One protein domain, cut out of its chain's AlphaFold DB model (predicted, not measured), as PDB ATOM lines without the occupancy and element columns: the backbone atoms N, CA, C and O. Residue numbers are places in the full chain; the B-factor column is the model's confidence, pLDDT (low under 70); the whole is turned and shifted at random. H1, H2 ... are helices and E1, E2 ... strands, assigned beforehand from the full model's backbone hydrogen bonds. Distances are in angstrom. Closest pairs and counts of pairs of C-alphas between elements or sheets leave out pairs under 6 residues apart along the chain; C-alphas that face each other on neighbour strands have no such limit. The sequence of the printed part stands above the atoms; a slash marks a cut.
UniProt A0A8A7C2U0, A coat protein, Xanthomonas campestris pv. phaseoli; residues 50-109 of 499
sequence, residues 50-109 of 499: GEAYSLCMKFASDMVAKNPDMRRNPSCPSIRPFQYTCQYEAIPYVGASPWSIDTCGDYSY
ATOM      1  N   GLY A  50      19.818 -29.148  -6.568       90.88
ATOM      2  CA  GLY A  50      18.838 -29.149  -7.655       90.88
ATOM      3  C   GLY A  50      18.433 -30.556  -8.074       90.88
ATOM      4  O   GLY A  50      17.261 -30.815  -8.353       90.88
ATOM      5  N   GLU A  51      19.381 -31.488  -8.083       90.06
ATOM      6  CA  GLU A  51      19.124 -32.890  -8.411       90.06
ATOM      7  C   GLU A  51      18.254 -33.549  -7.339       90.06
ATOM      8  O   GLU A  51      17.245 -34.171  -7.671       90.06
ATOM      9  N   ALA A  52      18.575 -33.330  -6.059       90.56
ATOM     10  CA  ALA A  52      17.764 -33.803  -4.938       90.56
ATOM     11  C   ALA A  52      16.322 -33.284  -5.023       90.56
ATOM     12  O   ALA A  52      15.372 -34.057  -4.884       90.56
ATOM     13  N   TYR A  53      16.149 -31.990  -5.315       91.19
ATOM     14  CA  TYR A  53      14.823 -31.400  -5.491       91.19
ATOM     15  C   TYR A  53      14.085 -31.979  -6.709       91.19
ATOM     16  O   TYR A  53      12.901 -32.306  -6.615       91.19
ATOM     17  N   SER A  54      14.778 -32.163  -7.838       91.06
ATOM     18  CA  SER A  54      14.201 -32.723  -9.070       91.06
ATOM     19  C   SER A  54      13.689 -34.147  -8.873       91.06
ATOM     20  O   SER A  54      12.556 -34.453  -9.255       91.06
ATOM     21  N   LEU A  55      14.502 -34.998  -8.241       89.69
ATOM     22  CA  LEU A  55      14.145 -36.378  -7.917       89.69
ATOM     23  C   LEU A  55      12.973 -36.425  -6.934       89.69
ATOM     24  O   LEU A  55      12.006 -37.155  -7.161       89.69
ATOM     25  N   CYS A  56      13.019 -35.600  -5.883       91.50
ATOM     26  CA  CYS A  56      11.941 -35.499  -4.909       91.50
ATOM     27  C   CYS A  56      10.615 -35.113  -5.584       91.50
ATOM     28  O   CYS A  56       9.603 -35.798  -5.419       91.50
ATOM     29  N   MET A  57      10.619 -34.050  -6.397       91.06
ATOM     30  CA  MET A  57       9.409 -33.554  -7.056       91.06
ATOM     31  C   MET A  57       8.852 -34.550  -8.069       91.06
ATOM     32  O   MET A  57       7.629 -34.701  -8.163       91.06
ATOM     33  N   LYS A  58       9.714 -35.257  -8.814       90.44
ATOM     34  CA  LYS A  58       9.262 -36.308  -9.732       90.44
ATOM     35  C   LYS A  58       8.603 -37.454  -8.972       90.44
ATOM     36  O   LYS A  58       7.521 -37.886  -9.367       90.44
ATOM     37  N   PHE A  59       9.202 -37.907  -7.874       90.75
ATOM     38  CA  PHE A  59       8.652 -39.006  -7.087       90.75
ATOM     39  C   PHE A  59       7.327 -38.635  -6.409       90.75
ATOM     40  O   PHE A  59       6.371 -39.409  -6.469       90.75
ATOM     41  N   ALA A  60       7.226 -37.427  -5.844       91.31
ATOM     42  CA  ALA A  60       5.979 -36.903  -5.286       91.31
ATOM     43  C   ALA A  60       4.877 -36.845  -6.356       91.31
ATOM     44  O   ALA A  60       3.754 -37.306  -6.141       91.31
ATOM     45  N   SER A  61       5.218 -36.344  -7.547       91.94
ATOM     46  CA  SER A  61       4.290 -36.260  -8.679       91.94
ATOM     47  C   SER A  61       3.852 -37.642  -9.170       91.94
ATOM     48  O   SER A  61       2.673 -37.839  -9.453       91.94
ATOM     49  N   ASP A  62       4.755 -38.625  -9.209       92.19
ATOM     50  CA  ASP A  62       4.424 -40.010  -9.564       92.19
ATOM     51  C   ASP A  62       3.498 -40.662  -8.533       92.19
ATOM     52  O   ASP A  62       2.599 -41.423  -8.895       92.19
ATOM     53  N   MET A  63       3.691 -40.372  -7.243       92.50
ATOM     54  CA  MET A  63       2.803 -40.866  -6.191       92.50
ATOM     55  C   MET A  63       1.388 -40.321  -6.340       92.50
ATOM     56  O   MET A  63       0.439 -41.094  -6.191       92.50
ATOM     57  N   VAL A  64       1.259 -39.034  -6.665       94.00
ATOM     58  CA  VAL A  64      -0.022 -38.381  -6.959       94.00
ATOM     59  C   VAL A  64      -0.654 -38.965  -8.223       94.00
ATOM     60  O   VAL A  64      -1.805 -39.389  -8.190       94.00
ATOM     61  N   ALA A  65       0.116 -39.096  -9.306       93.62
ATOM     62  CA  ALA A  65      -0.366 -39.620 -10.582       93.62
ATOM     63  C   ALA A  65      -0.857 -41.075 -10.504       93.62
ATOM     64  O   ALA A  65      -1.755 -41.458 -11.249       93.62
ATOM     65  N   LYS A  66      -0.304 -41.891  -9.597       93.94
ATOM     66  CA  LYS A  66      -0.758 -43.275  -9.381       93.94
ATOM     67  C   LYS A  66      -2.173 -43.371  -8.806       93.94
ATOM     68  O   LYS A  66      -2.835 -44.364  -9.072       93.94
ATOM     69  N   ASN A  67      -2.617 -42.395  -8.007       93.12
ATOM     70  CA  ASN A  67      -3.937 -42.400  -7.365       93.12
ATOM     71  C   ASN A  67      -4.507 -40.970  -7.261       93.12
ATOM     72  O   ASN A  67      -4.615 -40.446  -6.149       93.12
ATOM     73  N   PRO A  68      -4.880 -40.328  -8.379       93.56
ATOM     74  CA  PRO A  68      -5.263 -38.913  -8.394       93.56
ATOM     75  C   PRO A  68      -6.551 -38.616  -7.608       93.56
ATOM     76  O   PRO A  68      -6.700 -37.525  -7.066       93.56
ATOM     77  N   ASP A  69      -7.455 -39.590  -7.472       93.56
ATOM     78  CA  ASP A  69      -8.700 -39.426  -6.704       93.56
ATOM     79  C   ASP A  69      -8.471 -39.375  -5.186       93.56
ATOM     80  O   ASP A  69      -9.341 -38.945  -4.429       93.56
ATOM     81  N   MET A  70      -7.304 -39.837  -4.731       93.75
ATOM     82  CA  MET A  70      -6.963 -39.945  -3.311       93.75
ATOM     83  C   MET A  70      -5.667 -39.231  -2.946       93.75
ATOM     84  O   MET A  70      -5.298 -39.230  -1.775       93.75
ATOM     85  N   ARG A  71      -4.949 -38.662  -3.922       95.69
ATOM     86  CA  ARG A  71      -3.661 -37.998  -3.728       95.69
ATOM     87  C   ARG A  71      -3.578 -36.734  -4.564       95.69
ATOM     88  O   ARG A  71      -3.983 -36.733  -5.721       95.69
ATOM     89  N   ARG A  72      -3.016 -35.670  -3.999       95.31
ATOM     90  CA  ARG A  72      -2.848 -34.376  -4.680       95.31
ATOM     91  C   ARG A  72      -1.706 -33.563  -4.076       95.31
ATOM     92  O   ARG A  72      -1.093 -33.983  -3.101       95.31
ATOM     93  N   ASN A  73      -1.460 -32.385  -4.646       94.44
ATOM     94  CA  ASN A  73      -0.531 -31.376  -4.124       94.44
ATOM     95  C   ASN A  73       0.871 -31.941  -3.809       94.44
ATOM     96  O   ASN A  73       1.294 -31.916  -2.652       94.44
ATOM     97  N   PRO A  74       1.596 -32.476  -4.812       94.06
ATOM     98  CA  PRO A  74       2.958 -32.950  -4.595       94.06
ATOM     99  C   PRO A  74       3.865 -31.779  -4.199       94.06
ATOM    100  O   PRO A  74       3.813 -30.709  -4.809       94.06
ATOM    101  N   SER A  75       4.704 -31.978  -3.186       93.44
ATOM    102  CA  SER A  75       5.639 -30.963  -2.702       93.44
ATOM    103  C   SER A  75       6.896 -31.585  -2.099       93.44
ATOM    104  O   SER A  75       6.915 -32.753  -1.713       93.44
ATOM    105  N   CYS A  76       7.955 -30.781  -2.028       93.25
ATOM    106  CA  CYS A  76       9.257 -31.179  -1.503       93.25
ATOM    107  C   CYS A  76       9.833 -30.098  -0.584       93.25
ATOM    108  O   CYS A  76      10.794 -29.423  -0.958       93.25
ATOM    109  N   PRO A  77       9.231 -29.857   0.596       93.81
ATOM    110  CA  PRO A  77       9.772 -28.900   1.549       93.81
ATOM    111  C   PRO A  77      11.109 -29.369   2.129       93.81
ATOM    112  O   PRO A  77      11.338 -30.560   2.360       93.81
ATOM    113  N   SER A  78      11.975 -28.403   2.431       91.06
ATOM    114  CA  SER A  78      13.173 -28.644   3.231       91.06
ATOM    115  C   SER A  78      12.819 -28.542   4.714       91.06
ATOM    116  O   SER A  78      12.721 -27.456   5.278       91.06
ATOM    117  N   ILE A  79      12.541 -29.693   5.330       87.06
ATOM    118  CA  ILE A  79      12.175 -29.798   6.756       87.06
ATOM    119  C   ILE A  79      13.432 -29.894   7.629       87.06
ATOM    120  O   ILE A  79      13.427 -29.525   8.803       87.06
ATOM    121  N   ARG A  80      14.525 -30.394   7.045       87.62
ATOM    122  CA  ARG A  80      15.844 -30.512   7.659       87.62
ATOM    123  C   ARG A  80      16.880 -29.837   6.756       87.62
ATOM    124  O   ARG A  80      16.698 -29.855   5.536       87.62
ATOM    125  N   PRO A  81      17.959 -29.267   7.326       86.88
ATOM    126  CA  PRO A  81      19.070 -28.760   6.532       86.88
ATOM    127  C   PRO A  81      19.567 -29.826   5.552       86.88
ATOM    128  O   PRO A  81      19.704 -30.990   5.924       86.88
ATOM    129  N   PHE A  82      19.814 -29.414   4.309       88.56
ATOM    130  CA  PHE A  82      20.393 -30.259   3.256       88.56
ATOM    131  C   PHE A  82      19.552 -31.480   2.871       88.56
ATOM    132  O   PHE A  82      20.060 -32.492   2.393       88.56
ATOM    133  N   GLN A  83      18.239 -31.388   3.081       90.62
ATOM    134  CA  GLN A  83      17.319 -32.477   2.805       90.62
ATOM    135  C   GLN A  83      15.949 -31.956   2.380       90.62
ATOM    136  O   GLN A  83      15.378 -31.072   3.023       90.62
ATOM    137  N   TYR A  84      15.402 -32.562   1.331       92.06
ATOM    138  CA  TYR A  84      14.007 -32.426   0.938       92.06
ATOM    139  C   TYR A  84      13.224 -33.655   1.376       92.06
ATOM    140  O   TYR A  84      13.667 -34.785   1.181       92.06
ATOM    141  N   THR A  85      12.044 -33.441   1.945       92.94
ATOM    142  CA  THR A  85      11.124 -34.533   2.269       92.94
ATOM    143  C   THR A  85      10.016 -34.547   1.233       92.94
ATOM    144  O   THR A  85       9.320 -33.553   1.048       92.94
ATOM    145  N   CYS A  86       9.853 -35.678   0.557       92.88
ATOM    146  CA  CYS A  86       8.789 -35.891  -0.411       92.88
ATOM    147  C   CYS A  86       7.446 -35.939   0.309       92.88
ATOM    148  O   CYS A  86       7.266 -36.756   1.217       92.88
ATOM    149  N   GLN A  87       6.518 -35.075  -0.099       95.00
ATOM    150  CA  GLN A  87       5.194 -34.944   0.494       95.00
ATOM    151  C   GLN A  87       4.093 -34.883  -0.565       95.00
ATOM    152  O   GLN A  87       4.271 -34.340  -1.657       95.00
ATOM    153  N   TYR A  88       2.923 -35.406  -0.217       95.50
ATOM    154  CA  TYR A  88       1.672 -35.185  -0.937       95.50
ATOM    155  C   TYR A  88       0.507 -35.193   0.054       95.50
ATOM    156  O   TYR A  88       0.610 -35.731   1.155       95.50
ATOM    157  N   GLU A  89      -0.619 -34.603  -0.327       96.12
ATOM    158  CA  GLU A  89      -1.864 -34.748   0.423       96.12
ATOM    159  C   GLU A  89      -2.557 -36.046   0.020       96.12
ATOM    160  O   GLU A  89      -2.690 -36.323  -1.173       96.12
ATOM    161  N   ALA A  90      -3.039 -36.812   0.998       96.00
ATOM    162  CA  ALA A  90      -3.703 -38.089   0.794       96.00
ATOM    163  C   ALA A  90      -4.969 -38.250   1.640       96.00
ATOM    164  O   ALA A  90      -5.098 -37.664   2.719       96.00
ATOM    165  N   ILE A  91      -5.873 -39.103   1.163       95.69
ATOM    166  CA  ILE A  91      -7.037 -39.606   1.899       95.69
ATOM    167  C   ILE A  91      -7.051 -41.146   1.880       95.69
ATOM    168  O   ILE A  91      -6.579 -41.745   0.913       95.69
ATOM    169  N   PRO A  92      -7.583 -41.815   2.922       92.19
ATOM    170  CA  PRO A  92      -7.555 -43.279   3.019       92.19
ATOM    171  C   PRO A  92      -8.477 -43.990   2.013       92.19
ATOM    172  O   PRO A  92      -8.248 -45.151   1.688       92.19
ATOM    173  N   TYR A  93      -9.530 -43.317   1.544       91.19
ATOM    174  CA  TYR A  93     -10.462 -43.798   0.522       91.19
ATOM    175  C   TYR A  93     -11.128 -42.608  -0.180       91.19
ATOM    176  O   TYR A  93     -11.179 -41.507   0.370       91.19
ATOM    177  N   VAL A  94     -11.653 -42.828  -1.389       90.31
ATOM    178  CA  VAL A  94     -12.309 -41.786  -2.196       90.31
ATOM    179  C   VAL A  94     -13.477 -41.165  -1.423       90.31
ATOM    180  O   VAL A  94     -14.372 -41.867  -0.961       90.31
ATOM    181  N   GLY A  95     -13.458 -39.838  -1.283       88.62
ATOM    182  CA  GLY A  95     -14.479 -39.077  -0.557       88.62
ATOM    183  C   GLY A  95     -14.238 -38.924   0.950       88.62
ATOM    184  O   GLY A  95     -15.032 -38.255   1.611       88.62
ATOM    185  N   ALA A  96     -13.160 -39.490   1.507       91.19
ATOM    186  CA  ALA A  96     -12.782 -39.235   2.896       91.19
ATOM    187  C   ALA A  96     -12.268 -37.796   3.106       91.19
ATOM    188  O   ALA A  96     -11.819 -37.120   2.180       91.19
ATOM    189  N   SER A  97     -12.337 -37.329   4.353       88.94
ATOM    190  CA  SER A  97     -11.866 -36.018   4.813       88.94
ATOM    191  C   SER A  97     -11.405 -36.139   6.276       88.94
ATOM    192  O   SER A  97     -11.982 -36.955   7.003       88.94
ATOM    193  N   PRO A  98     -10.414 -35.354   6.743       91.75
ATOM    194  CA  PRO A  98      -9.635 -34.360   5.999       91.75
ATOM    195  C   PRO A  98      -8.541 -34.982   5.123       91.75
ATOM    196  O   PRO A  98      -8.152 -36.132   5.306       91.75
ATOM    197  N   TRP A  99      -8.027 -34.187   4.182       94.69
ATOM    198  CA  TRP A  99      -6.776 -34.491   3.489       94.69
ATOM    199  C   TRP A  99      -5.617 -34.354   4.477       94.69
ATOM    200  O   TRP A  99      -5.488 -33.321   5.134       94.69
ATOM    201  N   SER A 100      -4.790 -35.389   4.593       94.94
ATOM    202  CA  SER A 100      -3.613 -35.402   5.466       94.94
ATOM    203  C   SER A 100      -2.329 -35.426   4.651       94.94
ATOM    204  O   SER A 100      -2.291 -36.028   3.582       94.94
ATOM    205  N   ILE A 101      -1.270 -34.807   5.167       94.56
ATOM    206  CA  ILE A 101       0.061 -34.893   4.564       94.56
ATOM    207  C   ILE A 101       0.604 -36.304   4.787       94.56
ATOM    208  O   ILE A 101       0.654 -36.779   5.920       94.56
ATOM    209  N   ASP A 102       1.023 -36.944   3.704       94.50
ATOM    210  CA  ASP A 102       1.741 -38.213   3.700       94.50
ATOM    211  C   ASP A 102       3.145 -38.002   3.113       94.50
ATOM    212  O   ASP A 102       3.376 -37.069   2.335       94.50
ATOM    213  N   THR A 103       4.101 -38.844   3.509       93.31
ATOM    214  CA  THR A 103       5.517 -38.703   3.135       93.31
ATOM    215  C   THR A 103       5.992 -39.886   2.307       93.31
ATOM    216  O   THR A 103       5.725 -41.034   2.649       93.31
ATOM    217  N   CYS A 104       6.753 -39.621   1.245       88.75
ATOM    218  CA  CYS A 104       7.189 -40.635   0.280       88.75
ATOM    219  C   CYS A 104       8.692 -40.931   0.277       88.75
ATOM    220  O   CYS A 104       9.134 -41.768  -0.508       88.75
ATOM    221  N   GLY A 105       9.474 -40.273   1.130       89.69
ATOM    222  CA  GLY A 105      10.919 -40.465   1.207       89.69
ATOM    223  C   GLY A 105      11.671 -39.170   1.479       89.69
ATOM    224  O   GLY A 105      11.096 -38.080   1.459       89.69
ATOM    225  N   ASP A 106      12.966 -39.314   1.720       91.12
ATOM    226  CA  ASP A 106      13.884 -38.229   2.035       91.12
ATOM    227  C   ASP A 106      15.005 -38.171   0.989       91.12
ATOM    228  O   ASP A 106      15.602 -39.191   0.644       91.12
ATOM    229  N   TYR A 107      15.287 -36.965   0.498       89.81
ATOM    230  CA  TYR A 107      16.235 -36.678  -0.576       89.81
ATOM    231  C   TYR A 107      17.271 -35.681  -0.068       89.81
ATOM    232  O   TYR A 107      17.025 -34.473  -0.028       89.81
ATOM    233  N   SER A 108      18.414 -36.201   0.366       90.12
ATOM    234  CA  SER A 108      19.514 -35.399   0.900       90.12
ATOM    235  C   SER A 108      20.459 -34.923  -0.203       90.12
ATOM    236  O   SER A 108      20.607 -35.589  -1.225       90.12
ATOM    237  N   TYR A 109      21.111 -33.788   0.028       90.19
ATOM    238  CA  TYR A 109      22.185 -33.243  -0.802       90.19
ATOM    239  C   TYR A 109      23.358 -32.797   0.082       90.19
ATOM    240  O   TYR A 109      23.211 -32.693   1.299       90.19
TER     241      TYR A 109
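What this domain is: This is residues 50 to 109 of the 499 residues of the protein "A coat protein" of Xanthomonas campestris pv. phaseoli (UniProt A0A8A7C2U0). A narrow, twisted sheet of three antiparallel strands, E1, E2 and E3, has one helix, H1, laid lengthwise over one face, while no named element covers the other face. Helix and strands run along the long axis, and the link from E2 to E3 makes one end of it, at Gly 95. The printed part has 60 residues, with one named helix and three named strands in the chain order H1, E1, E2, E3; the sheet's order is E1, E2, E3, and the class is mixed, helices and strands. The whole is compact, with a radius of gyration of the C-alphas of 11.7 A, yet elongated in outline, spanning 37 by 19 by 13 A.

Where its parts are: Begin at C-alpha 83, at (17.319, -32.477, 2.805), where E2 starts; it takes residues 83 to 90 and covers 21.9 A. E3, residues 100 to 108, is the longest strand by residues and measures 23.6 A, ending at C-alpha 108, at (19.514, -35.399, 0.900). E1 is the short strand of residues 71 to 75. For the helix, find C-alpha 50 at (18.838, -29.149, -7.655); from there H1 runs through residues 50 to 66, 24.2 A from first to last C-alpha.

How they stand to each other: Look first at the inner strand E2, which forms hairpins with both edge strands, E1 and E3; the three make a meander, each strand the antiparallel neighbour of the one before. Between E1 and E2, at 158 degrees, you will find N 72 and O 89 within hydrogen-bond range at 2.9 A, and N 75 and O 87 at 2.8 A. Between E2 and E3, at 157 degrees, find N 90 and O 100 at 2.8 A, and N 107 and O 84 at 2.8 A. E3 bends by 56 degrees at residue 104. The sheet is only just strongly twisted, its C-alphas lying up to 4.2 A off their best plane. H1 is on one face of this sheet, giving two layers, a helix on a sheet, with a height over the sheet of 7.1 A. It lies over E2 and only just over E1, on which 3 of its 17 C-alphas fall. It runs along the strands, at 14 degrees to E2 on the local plane. The closest C-alphas of H1 and E2 are those of Cys 56 and Cys 86, 5.5 A apart; those of H1 and E1 are Val 64 and Arg 71, at 4.9 A; those of H1 and E3 are Ala 52 and Tyr 107, at 5.4 A. In H1, every O i to N i+4 pair is within hydrogen-bond range.

The domain as a whole: The two C-alphas farthest apart are those of Gly 95 and Tyr 109, at 37.1 A, while those of Gly 50 and Tyr 109, the first and last printed, are 8.7 A apart. The printed part has no cut. The link from H1 to E1 is tight, those from E1 to E2 and from E2 to E3 are short, and no link is long. The mean pLDDT of the printed part is 92.1, and no printed residue is under 70.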